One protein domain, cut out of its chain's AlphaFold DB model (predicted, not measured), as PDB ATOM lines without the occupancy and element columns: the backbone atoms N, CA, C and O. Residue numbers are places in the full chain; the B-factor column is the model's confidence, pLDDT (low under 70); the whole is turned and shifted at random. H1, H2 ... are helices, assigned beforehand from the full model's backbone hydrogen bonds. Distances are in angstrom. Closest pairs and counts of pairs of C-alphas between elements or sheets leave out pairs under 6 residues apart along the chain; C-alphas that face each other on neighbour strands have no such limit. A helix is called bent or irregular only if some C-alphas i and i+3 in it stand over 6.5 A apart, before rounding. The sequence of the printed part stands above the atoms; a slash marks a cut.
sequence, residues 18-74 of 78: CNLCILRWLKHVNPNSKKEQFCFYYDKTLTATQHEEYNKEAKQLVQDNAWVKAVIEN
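What this domain is: This is residues 18 to 74 of the 78 residues of an uncharacterized protein of Pisolithus tinctorius Marx 270 (UniProt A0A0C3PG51). A small flat arch of helices is bent round one inner helix: H2, H3 and H4 follow one another as three sides of an open frame, and H1 sits inside it. H1 begins beside H3, which crosses it about at right angles, and runs out between H2 near one side and H4, almost parallel to it, near the other; contacts between the helices are few. The printed part has 57 residues with four named helices, H1, H2, H3 and H4 in that order along the chain, and no named strand; the class is all helix. The whole is compact, with a radius of gyration of the C-alphas of 11.6 A, and the C-alphas span 31 by 25 by 13 A.

How they stand to each other: H1, residues 18 to 28, and H2, residues 35 to 45, are close but not clearly touching; their closest C-alphas, those of Ile 22 and Phe 38, are 7.1 A apart, and their lines are about perpendicular at 80 degrees. H3, residues 48 to 63, touches H1 with residues 54 to 58 alone. Their closest C-alphas, those of Leu 20 and Ala 58, are 6.5 A apart, and the lines are about perpendicular at 81 degrees. H4, residues 67 to 73, runs the same way as H1 at a shallow tilt of 9 degrees. These two are close but not clearly touching, with their closest C-alphas, those of Leu 23 and Val 71, 7.2 A apart. H3 and H4 only just touch, with 3 pairs of C-alphas within 8 A, and touch only at the corner by their link, H3 with residues 58 to 61 alone. Their closest C-alphas, those of Leu 61 and Trp 67, are 4.8 A apart, and their lines are about perpendicular at 73 degrees. H2 is apart from H3 and from H4. In H1, H2, H3 and H4 every pair of O i and N i+4 is within hydrogen-bond range.

Where its parts are: H1 runs from Cys 18, with its C-alpha at (14.176, -128.353, 2.547), to His 28, 15.3 A from first to last C-alpha. H2 runs from Lys 35 to Thr 45 over 14.7 A. H3, the longest helix, begins at Ala 48, with its C-alpha at (7.659, -132.294, 13.025), and reaches Gln 63 after 22.5 A. H4 runs from Trp 67 over 9.9 A to Glu 73, with its C-alpha at (31.425, -125.111, 7.345).

The domain as a whole: The two C-alphas farthest apart, those of Glu 36 and Asp 64, are 31.5 A apart. The printed part has no cut. The links H2 to H3 and H3 to H4 are tight, with 2 and 3 residues between the helices, and the link H1 to H2, with 6 residues, is short. The mean pLDDT of the printed part is 86.7, and residues 73 to 74 are under 70.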
ATOM      1  N   CYS A  18      14.008-127.156   3.363       90.44
ATOM      2  CA  CYS A  18      14.176-128.353   2.547       90.44
ATOM      3  C   CYS A  18      15.574-128.391   1.926       90.44
ATOM      4  O   CYS A  18      16.284-129.374   2.086       90.44
ATOM      5  N   ASN A  19      16.025-127.294   1.316       89.62
ATOM      6  CA  ASN A  19      17.369-127.212   0.753       89.62
ATOM      7  C   ASN A  19      18.450-127.286   1.835       89.62
ATOM      8  O   ASN A  19      19.472-127.926   1.601       89.62
ATOM      9  N   LEU A  20      18.219-126.716   3.025       89.56
ATOM     10  CA  LEU A  20      19.122-126.908   4.165       89.56
ATOM     11  C   LEU A  20      19.224-128.392   4.552       89.56
ATOM     12  O   LEU A  20      20.324-128.913   4.735       89.56
ATOM     13  N   CYS A  21      18.090-129.088   4.615       90.81
ATOM     14  CA  CYS A  21      18.053-130.512   4.923       90.81
ATOM     15  C   CYS A  21      18.745-131.361   3.840       90.81
ATOM     16  O   CYS A  21      19.565-132.215   4.169       90.81
ATOM     17  N   ILE A  22      18.495-131.083   2.553       89.44
ATOM     18  CA  ILE A  22      19.159-131.750   1.420       89.44
ATOM     19  C   ILE A  22      20.678-131.566   1.501       89.44
ATOM     20  O   ILE A  22      21.416-132.535   1.335       89.44
ATOM     21  N   LEU A  23      21.154-130.344   1.777       88.12
ATOM     22  CA  LEU A  23      22.584-130.052   1.917       88.12
ATOM     23  C   LEU A  23      23.230-130.915   3.001       88.12
ATOM     24  O   LEU A  23      24.262-131.540   2.758       88.12
ATOM     25  N   ARG A  24      22.615-130.977   4.187       87.38
ATOM     26  CA  ARG A  24      23.146-131.777   5.295       87.38
ATOM     27  C   ARG A  24      23.077-133.272   5.009       87.38
ATOM     28  O   ARG A  24      24.046-133.975   5.268       87.38
ATOM     29  N   TRP A  25      21.977-133.744   4.431       87.19
ATOM     30  CA  TRP A  25      21.801-135.145   4.059       87.19
ATOM     31  C   TRP A  25      22.859-135.615   3.054       87.19
ATOM     32  O   TRP A  25      23.484-136.657   3.251       87.19
ATOM     33  N   LEU A  26      23.106-134.820   2.009       86.75
ATOM     34  CA  LEU A  26      24.140-135.111   1.019       86.75
ATOM     35  C   LEU A  26      25.539-135.099   1.643       86.75
ATOM     36  O   LEU A  26      26.360-135.941   1.306       86.75
ATOM     37  N   LYS A  27      25.825-134.175   2.563       82.62
ATOM     38  CA  LYS A  27      27.160-134.063   3.165       82.62
ATOM     39  C   LYS A  27      27.456-135.168   4.185       82.62
ATOM     40  O   LYS A  27      28.566-135.685   4.189       82.62
ATOM     41  N   HIS A  28      26.478-135.523   5.023       79.56
ATOM     42  CA  HIS A  28      26.684-136.398   6.188       79.56
ATOM     43  C   HIS A  28      26.212-137.829   5.997       79.56
ATOM     44  O   HIS A  28      26.817-138.745   6.544       79.56
ATOM     45  N   VAL A  29      25.122-138.036   5.261       80.94
ATOM     46  CA  VAL A  29      24.486-139.355   5.212       80.94
ATOM     47  C   VAL A  29      24.814-140.071   3.919       80.94
ATOM     48  O   VAL A  29      25.258-141.216   3.942       80.94
ATOM     49  N   ASN A  30      24.599-139.418   2.776       79.44
ATOM     50  CA  ASN A  30      24.851-140.057   1.494       79.44
ATOM     51  C   ASN A  30      25.084-139.031   0.364       79.44
ATOM     52  O   ASN A  30      24.112-138.532  -0.220       79.44
ATOM     53  N   PRO A  31      26.352-138.768  -0.014       80.62
ATOM     54  CA  PRO A  31      26.716-137.778  -1.037       80.62
ATOM     55  C   PRO A  31      26.290-138.151  -2.455       80.62
ATOM     56  O   PRO A  31      26.236-137.286  -3.326       80.62
ATOM     57  N   ASN A  32      25.943-139.418  -2.686       82.50
ATOM     58  CA  ASN A  32      25.425-139.909  -3.961       82.50
ATOM     59  C   ASN A  32      23.936-140.276  -3.868       82.50
ATOM     60  O   ASN A  32      23.428-141.015  -4.717       82.50
ATOM     61  N   SER A  33      23.236-139.798  -2.832       83.38
ATOM     62  CA  SER A  33      21.822-140.112  -2.647       83.38
ATOM     63  C   SER A  33      20.966-139.589  -3.788       83.38
ATOM     64  O   SER A  33      21.223-138.549  -4.396       83.38
ATOM     65  N   LYS A  34      19.908-140.344  -4.076       87.50
ATOM     66  CA  LYS A  34      18.884-139.951  -5.041       87.50
ATOM     67  C   LYS A  34      17.780-139.164  -4.346       87.50
ATOM     68  O   LYS A  34      17.522-139.354  -3.157       87.50
ATOM     69  N   LYS A  35      17.056-138.361  -5.130       86.44
ATOM     70  CA  LYS A  35      15.879-137.610  -4.671       86.44
ATOM     71  C   LYS A  35      14.878-138.492  -3.918       86.44
ATOM     72  O   LYS A  35      14.380-138.079  -2.883       86.44
ATOM     73  N   GLU A  36      14.622-139.706  -4.402       88.69
ATOM     74  CA  GLU A  36      13.678-140.648  -3.782       88.69
ATOM     75  C   GLU A  36      14.097-141.055  -2.363       88.69
ATOM     76  O   GLU A  36      13.260-141.095  -1.464       88.69
ATOM     77  N   GLN A  37      15.395-141.288  -2.138       89.12
ATOM     78  CA  GLN A  37      15.919-141.618  -0.809       89.12
ATOM     79  C   GLN A  37      15.799-140.430   0.143       89.12
ATOM     80  O   GLN A  37      15.439-140.610   1.304       89.12
ATOM     81  N   PHE A  38      16.063-139.217  -0.354       89.56
ATOM     82  CA  PHE A  38      15.858-138.009   0.434       89.56
ATOM     83  C   PHE A  38      14.379-137.791   0.765       89.56
ATOM     84  O   PHE A  38      14.078-137.514   1.914       89.56
ATOM     85  N   CYS A  39      13.458-137.943  -0.193       89.44
ATOM     86  CA  CYS A  39      12.022-137.815   0.072       89.44
ATOM     87  C   CYS A  39      11.570-138.816   1.137       89.44
ATOM     88  O   CYS A  39      10.912-138.432   2.096       89.44
ATOM     89  N   PHE A  40      11.998-140.077   1.032       90.88
ATOM     90  CA  PHE A  40      11.691-141.070   2.056       90.88
ATOM     91  C   PHE A  40      12.205-140.643   3.436       90.88
ATOM     92  O   PHE A  40      11.442-140.645   4.394       90.88
ATOM     93  N   TYR A  41      13.464-140.213   3.539       90.19
ATOM     94  CA  TYR A  41      14.023-139.706   4.795       90.19
ATOM     95  C   TYR A  41      13.265-138.475   5.324       90.19
ATOM     96  O   TYR A  41      12.898-138.409   6.497       90.19
ATOM     97  N   TYR A  42      12.988-137.511   4.451       89.50
ATOM     98  CA  TYR A  42      12.356-136.246   4.802       89.50
ATOM     99  C   TYR A  42      10.916-136.433   5.291       89.50
ATOM    100  O   TYR A  42      10.511-135.789   6.256       89.50
ATOM    101  N   ASP A  43      10.157-137.327   4.660       89.19
ATOM    102  CA  ASP A  43       8.746-137.551   4.981       89.19
ATOM    103  C   ASP A  43       8.530-138.637   6.047       89.19
ATOM    104  O   ASP A  43       7.548-138.580   6.787       89.19
ATOM    105  N   LYS A  44       9.399-139.657   6.118       90.06
ATOM    106  CA  LYS A  44       9.212-140.819   7.008       90.06
ATOM    107  C   LYS A  44      10.098-140.809   8.244       90.06
ATOM    108  O   LYS A  44       9.736-141.451   9.225       90.06
ATOM    109  N   THR A  45      11.250-140.146   8.198       87.38
ATOM    110  CA  THR A  45      12.224-140.171   9.298       87.38
ATOM    111  C   THR A  45      12.224-138.874  10.092       87.38
ATOM    112  O   THR A  45      12.351-138.923  11.313       87.38
ATOM    113  N   LEU A  46      12.062-137.722   9.435       88.75
ATOM    114  CA  LEU A  46      12.049-136.445  10.142       88.75
ATOM    115  C   LEU A  46      10.736-136.221  10.891       88.75
ATOM    116  O   LEU A  46       9.650-136.235  10.311       88.75
ATOM    117  N   THR A  47      10.853-135.931  12.183       91.88
ATOM    118  CA  THR A  47       9.720-135.526  13.017       91.88
ATOM    119  C   THR A  47       9.343-134.068  12.763       91.88
ATOM    120  O   THR A  47      10.154-133.268  12.290       91.88
ATOM    121  N   ALA A  48       8.114-133.684  13.123       90.81
ATOM    122  CA  ALA A  48       7.659-132.294  13.025       90.81
ATOM    123  C   ALA A  48       8.612-131.315  13.738       90.81
ATOM    124  O   ALA A  48       8.924-130.259  13.193       90.81
ATOM    125  N   THR A  49       9.147-131.704  14.899       91.88
ATOM    126  CA  THR A  49      10.141-130.921  15.643       91.88
ATOM    127  C   THR A  49      11.409-130.688  14.827       91.88
ATOM    128  O   THR A  49      11.840-129.547  14.692       91.88
ATOM    129  N   GLN A  50      11.961-131.728  14.197       90.00
ATOM    130  CA  GLN A  50      13.153-131.578  13.357       90.00
ATOM    131  C   GLN A  50      12.871-130.686  12.140       90.00
ATOM    132  O   GLN A  50      13.698-129.855  11.767       90.00
ATOM    133  N   HIS A  51      11.683-130.799  11.532       91.06
ATOM    134  CA  HIS A  51      11.264-129.895  10.452       91.06
ATOM    135  C   HIS A  51      11.211-128.433  10.904       91.06
ATOM    136  O   HIS A  51      11.580-127.540  10.135       91.06
ATOM    137  N   GLU A  52      10.753-128.170  12.127       92.31
ATOM    138  CA  GLU A  52      10.733-126.827  12.704       92.31
ATOM    139  C   GLU A  52      12.130-126.304  13.027       92.31
ATOM    140  O   GLU A  52      12.406-125.139  12.743       92.31
ATOM    141  N   GLU A  53      13.016-127.140  13.563       92.25
ATOM    142  CA  GLU A  53      14.418-126.790  13.816       92.25
ATOM    143  C   GLU A  53      15.124-126.393  12.521       92.25
ATOM    144  O   GLU A  53      15.665-125.291  12.430       92.25
ATOM    145  N   TYR A  54      14.998-127.209  11.468       91.06
ATOM    146  CA  TYR A  54      15.523-126.872  10.143       91.06
ATOM    147  C   TYR A  54      14.932-125.577   9.587       91.06
ATOM    148  O   TYR A  54      15.611-124.827   8.888       91.06
ATOM    149  N   ASN A  55      13.660-125.292   9.869       92.50
ATOM    150  CA  ASN A  55      13.023-124.058   9.431       92.50
ATOM    151  C   ASN A  55      13.527-122.832  10.201       92.50
ATOM    152  O   ASN A  55      13.765-121.792   9.587       92.50
ATOM    153  N   LYS A  56      13.691-122.942  11.523       93.12
ATOM    154  CA  LYS A  56      14.249-121.878  12.370       93.12
ATOM    155  C   LYS A  56      15.687-121.581  11.967       93.12
ATOM    156  O   LYS A  56      16.008-120.429  11.692       93.12
ATOM    157  N   GLU A  57      16.504-122.618  11.823       91.69
ATOM    158  CA  GLU A  57      17.892-122.477  11.401       91.69
ATOM    159  C   GLU A  57      17.990-121.876   9.997       91.69
ATOM    160  O   GLU A  57      18.731-120.921   9.786       91.69
ATOM    161  N   ALA A  58      17.195-122.360   9.037       90.94
ATOM    162  CA  ALA A  58      17.198-121.803   7.689       90.94
ATOM    163  C   ALA A  58      16.871-120.301   7.688       90.94
ATOM    164  O   ALA A  58      17.522-119.535   6.978       90.94
ATOM    165  N   LYS A  59      15.893-119.869   8.494       93.00
ATOM    166  CA  LYS A  59      15.558-118.445   8.654       93.00
ATOM    167  C   LYS A  59      16.702-117.662   9.294       93.00
ATOM    168  O   LYS A  59      17.034-116.590   8.798       93.00
ATOM    169  N   GLN A  60      17.321-118.207  10.336       92.50
ATOM    170  CA  GLN A  60      18.447-117.572  11.016       92.50
ATOM    171  C   GLN A  60      19.655-117.410  10.085       92.50
ATOM    172  O   GLN A  60      20.200-116.322   9.964       92.50
ATOM    173  N   LEU A  61      19.995-118.435   9.301       90.38
ATOM    174  CA  LEU A  61      21.065-118.372   8.303       90.38
ATOM    175  C   LEU A  61      20.806-117.345   7.192       90.38
ATOM    176  O   LEU A  61      21.751-116.787   6.627       90.38
ATOM    177  N   VAL A  62      19.538-117.125   6.833       89.12
ATOM    178  CA  VAL A  62      19.146-116.066   5.894       89.12
ATOM    179  C   VAL A  62      19.315-114.694   6.541       89.12
ATOM    180  O   VAL A  62      19.889-113.811   5.909       89.12
ATOM    181  N   GLN A  63      18.844-114.534   7.779       92.38
ATOM    182  CA  GLN A  63      18.907-113.285   8.535       92.38
ATOM    183  C   GLN A  63      20.352-112.850   8.813       92.38
ATOM    184  O   GLN A  63      20.700-111.698   8.577       92.38
ATOM    185  N   ASP A  64      21.206-113.786   9.219       90.62
ATOM    186  CA  ASP A  64      22.610-113.532   9.559       90.62
ATOM    187  C   ASP A  64      23.511-113.445   8.311       90.62
ATOM    188  O   ASP A  64      24.730-113.322   8.417       90.62
ATOM    189  N   ASN A  65      22.932-113.577   7.108       88.12
ATOM    190  CA  ASN A  65      23.642-113.729   5.834       88.12
ATOM    191  C   ASN A  65      24.728-114.834   5.863       88.12
ATOM    192  O   ASN A  65      25.670-114.843   5.069       88.12
ATOM    193  N   ALA A  66      24.575-115.802   6.769       87.25
ATOM    194  CA  ALA A  66      25.539-116.857   7.057       87.25
ATOM    195  C   ALA A  66      25.295-118.134   6.239       87.25
ATOM    196  O   ALA A  66      26.043-119.097   6.368       87.25
ATOM    197  N   TRP A  67      24.278-118.160   5.370       84.75
ATOM    198  CA  TRP A  67      23.921-119.342   4.574       84.75
ATOM    199  C   TRP A  67      25.108-119.956   3.819       84.75
ATOM    200  O   TRP A  67      25.332-121.160   3.895       84.75
ATOM    201  N   VAL A  68      25.886-119.134   3.104       80.31
ATOM    202  CA  VAL A  68      27.049-119.603   2.327       80.31
ATOM    203  C   VAL A  68      28.111-120.188   3.253       80.31
ATOM    204  O   VAL A  68      28.644-121.262   2.979       80.31
ATOM    205  N   LYS A  69      28.360-119.521   4.383       79.00
ATOM    206  CA  LYS A  69      29.294-119.980   5.406       79.00
ATOM    207  C   LYS A  69      28.853-121.330   5.981       79.00
ATOM    208  O   LYS A  69      29.645-122.259   5.990       79.00
ATOM    209  N   ALA A  70      27.575-121.489   6.321       75.25
ATOM    210  CA  ALA A  70      27.024-122.744   6.828       75.25
ATOM    211  C   ALA A  70      27.097-123.894   5.811       75.25
ATOM    212  O   ALA A  70      27.393-125.025   6.189       75.25
ATOM    213  N   VAL A  71      26.885-123.631   4.516       74.06
ATOM    214  CA  VAL A  71      27.064-124.648   3.460       74.06
ATOM    215  C   VAL A  71      28.513-125.159   3.429       74.06
ATOM    216  O   VAL A  71      28.754-126.369   3.328       74.06
ATOM    217  N   ILE A  72      29.479-124.245   3.558       72.50
ATOM    218  CA  ILE A  72      30.914-124.552   3.550       72.50
ATOM    219  C   ILE A  72      31.317-125.270   4.855       72.50
ATOM    220  O   ILE A  72      31.898-126.357   4.801       72.50
ATOM    221  N   GLU A  73      30.933-124.727   6.013       69.06
ATOM    222  CA  GLU A  73      31.425-125.111   7.345       69.06
ATOM    223  C   GLU A  73      30.722-126.299   8.007       69.06
ATOM    224  O   GLU A  73      31.380-126.997   8.773       69.06
ATOM    225  N   ASN A  74      29.448-126.610   7.711       60.56
ATOM    226  CA  ASN A  74      28.713-127.707   8.384       60.56
ATOM    227  C   ASN A  74      29.178-129.121   7.962       60.56
ATOM    228  O   ASN A  74      28.368-130.011   7.717       60.56
TER     229      ASN A  74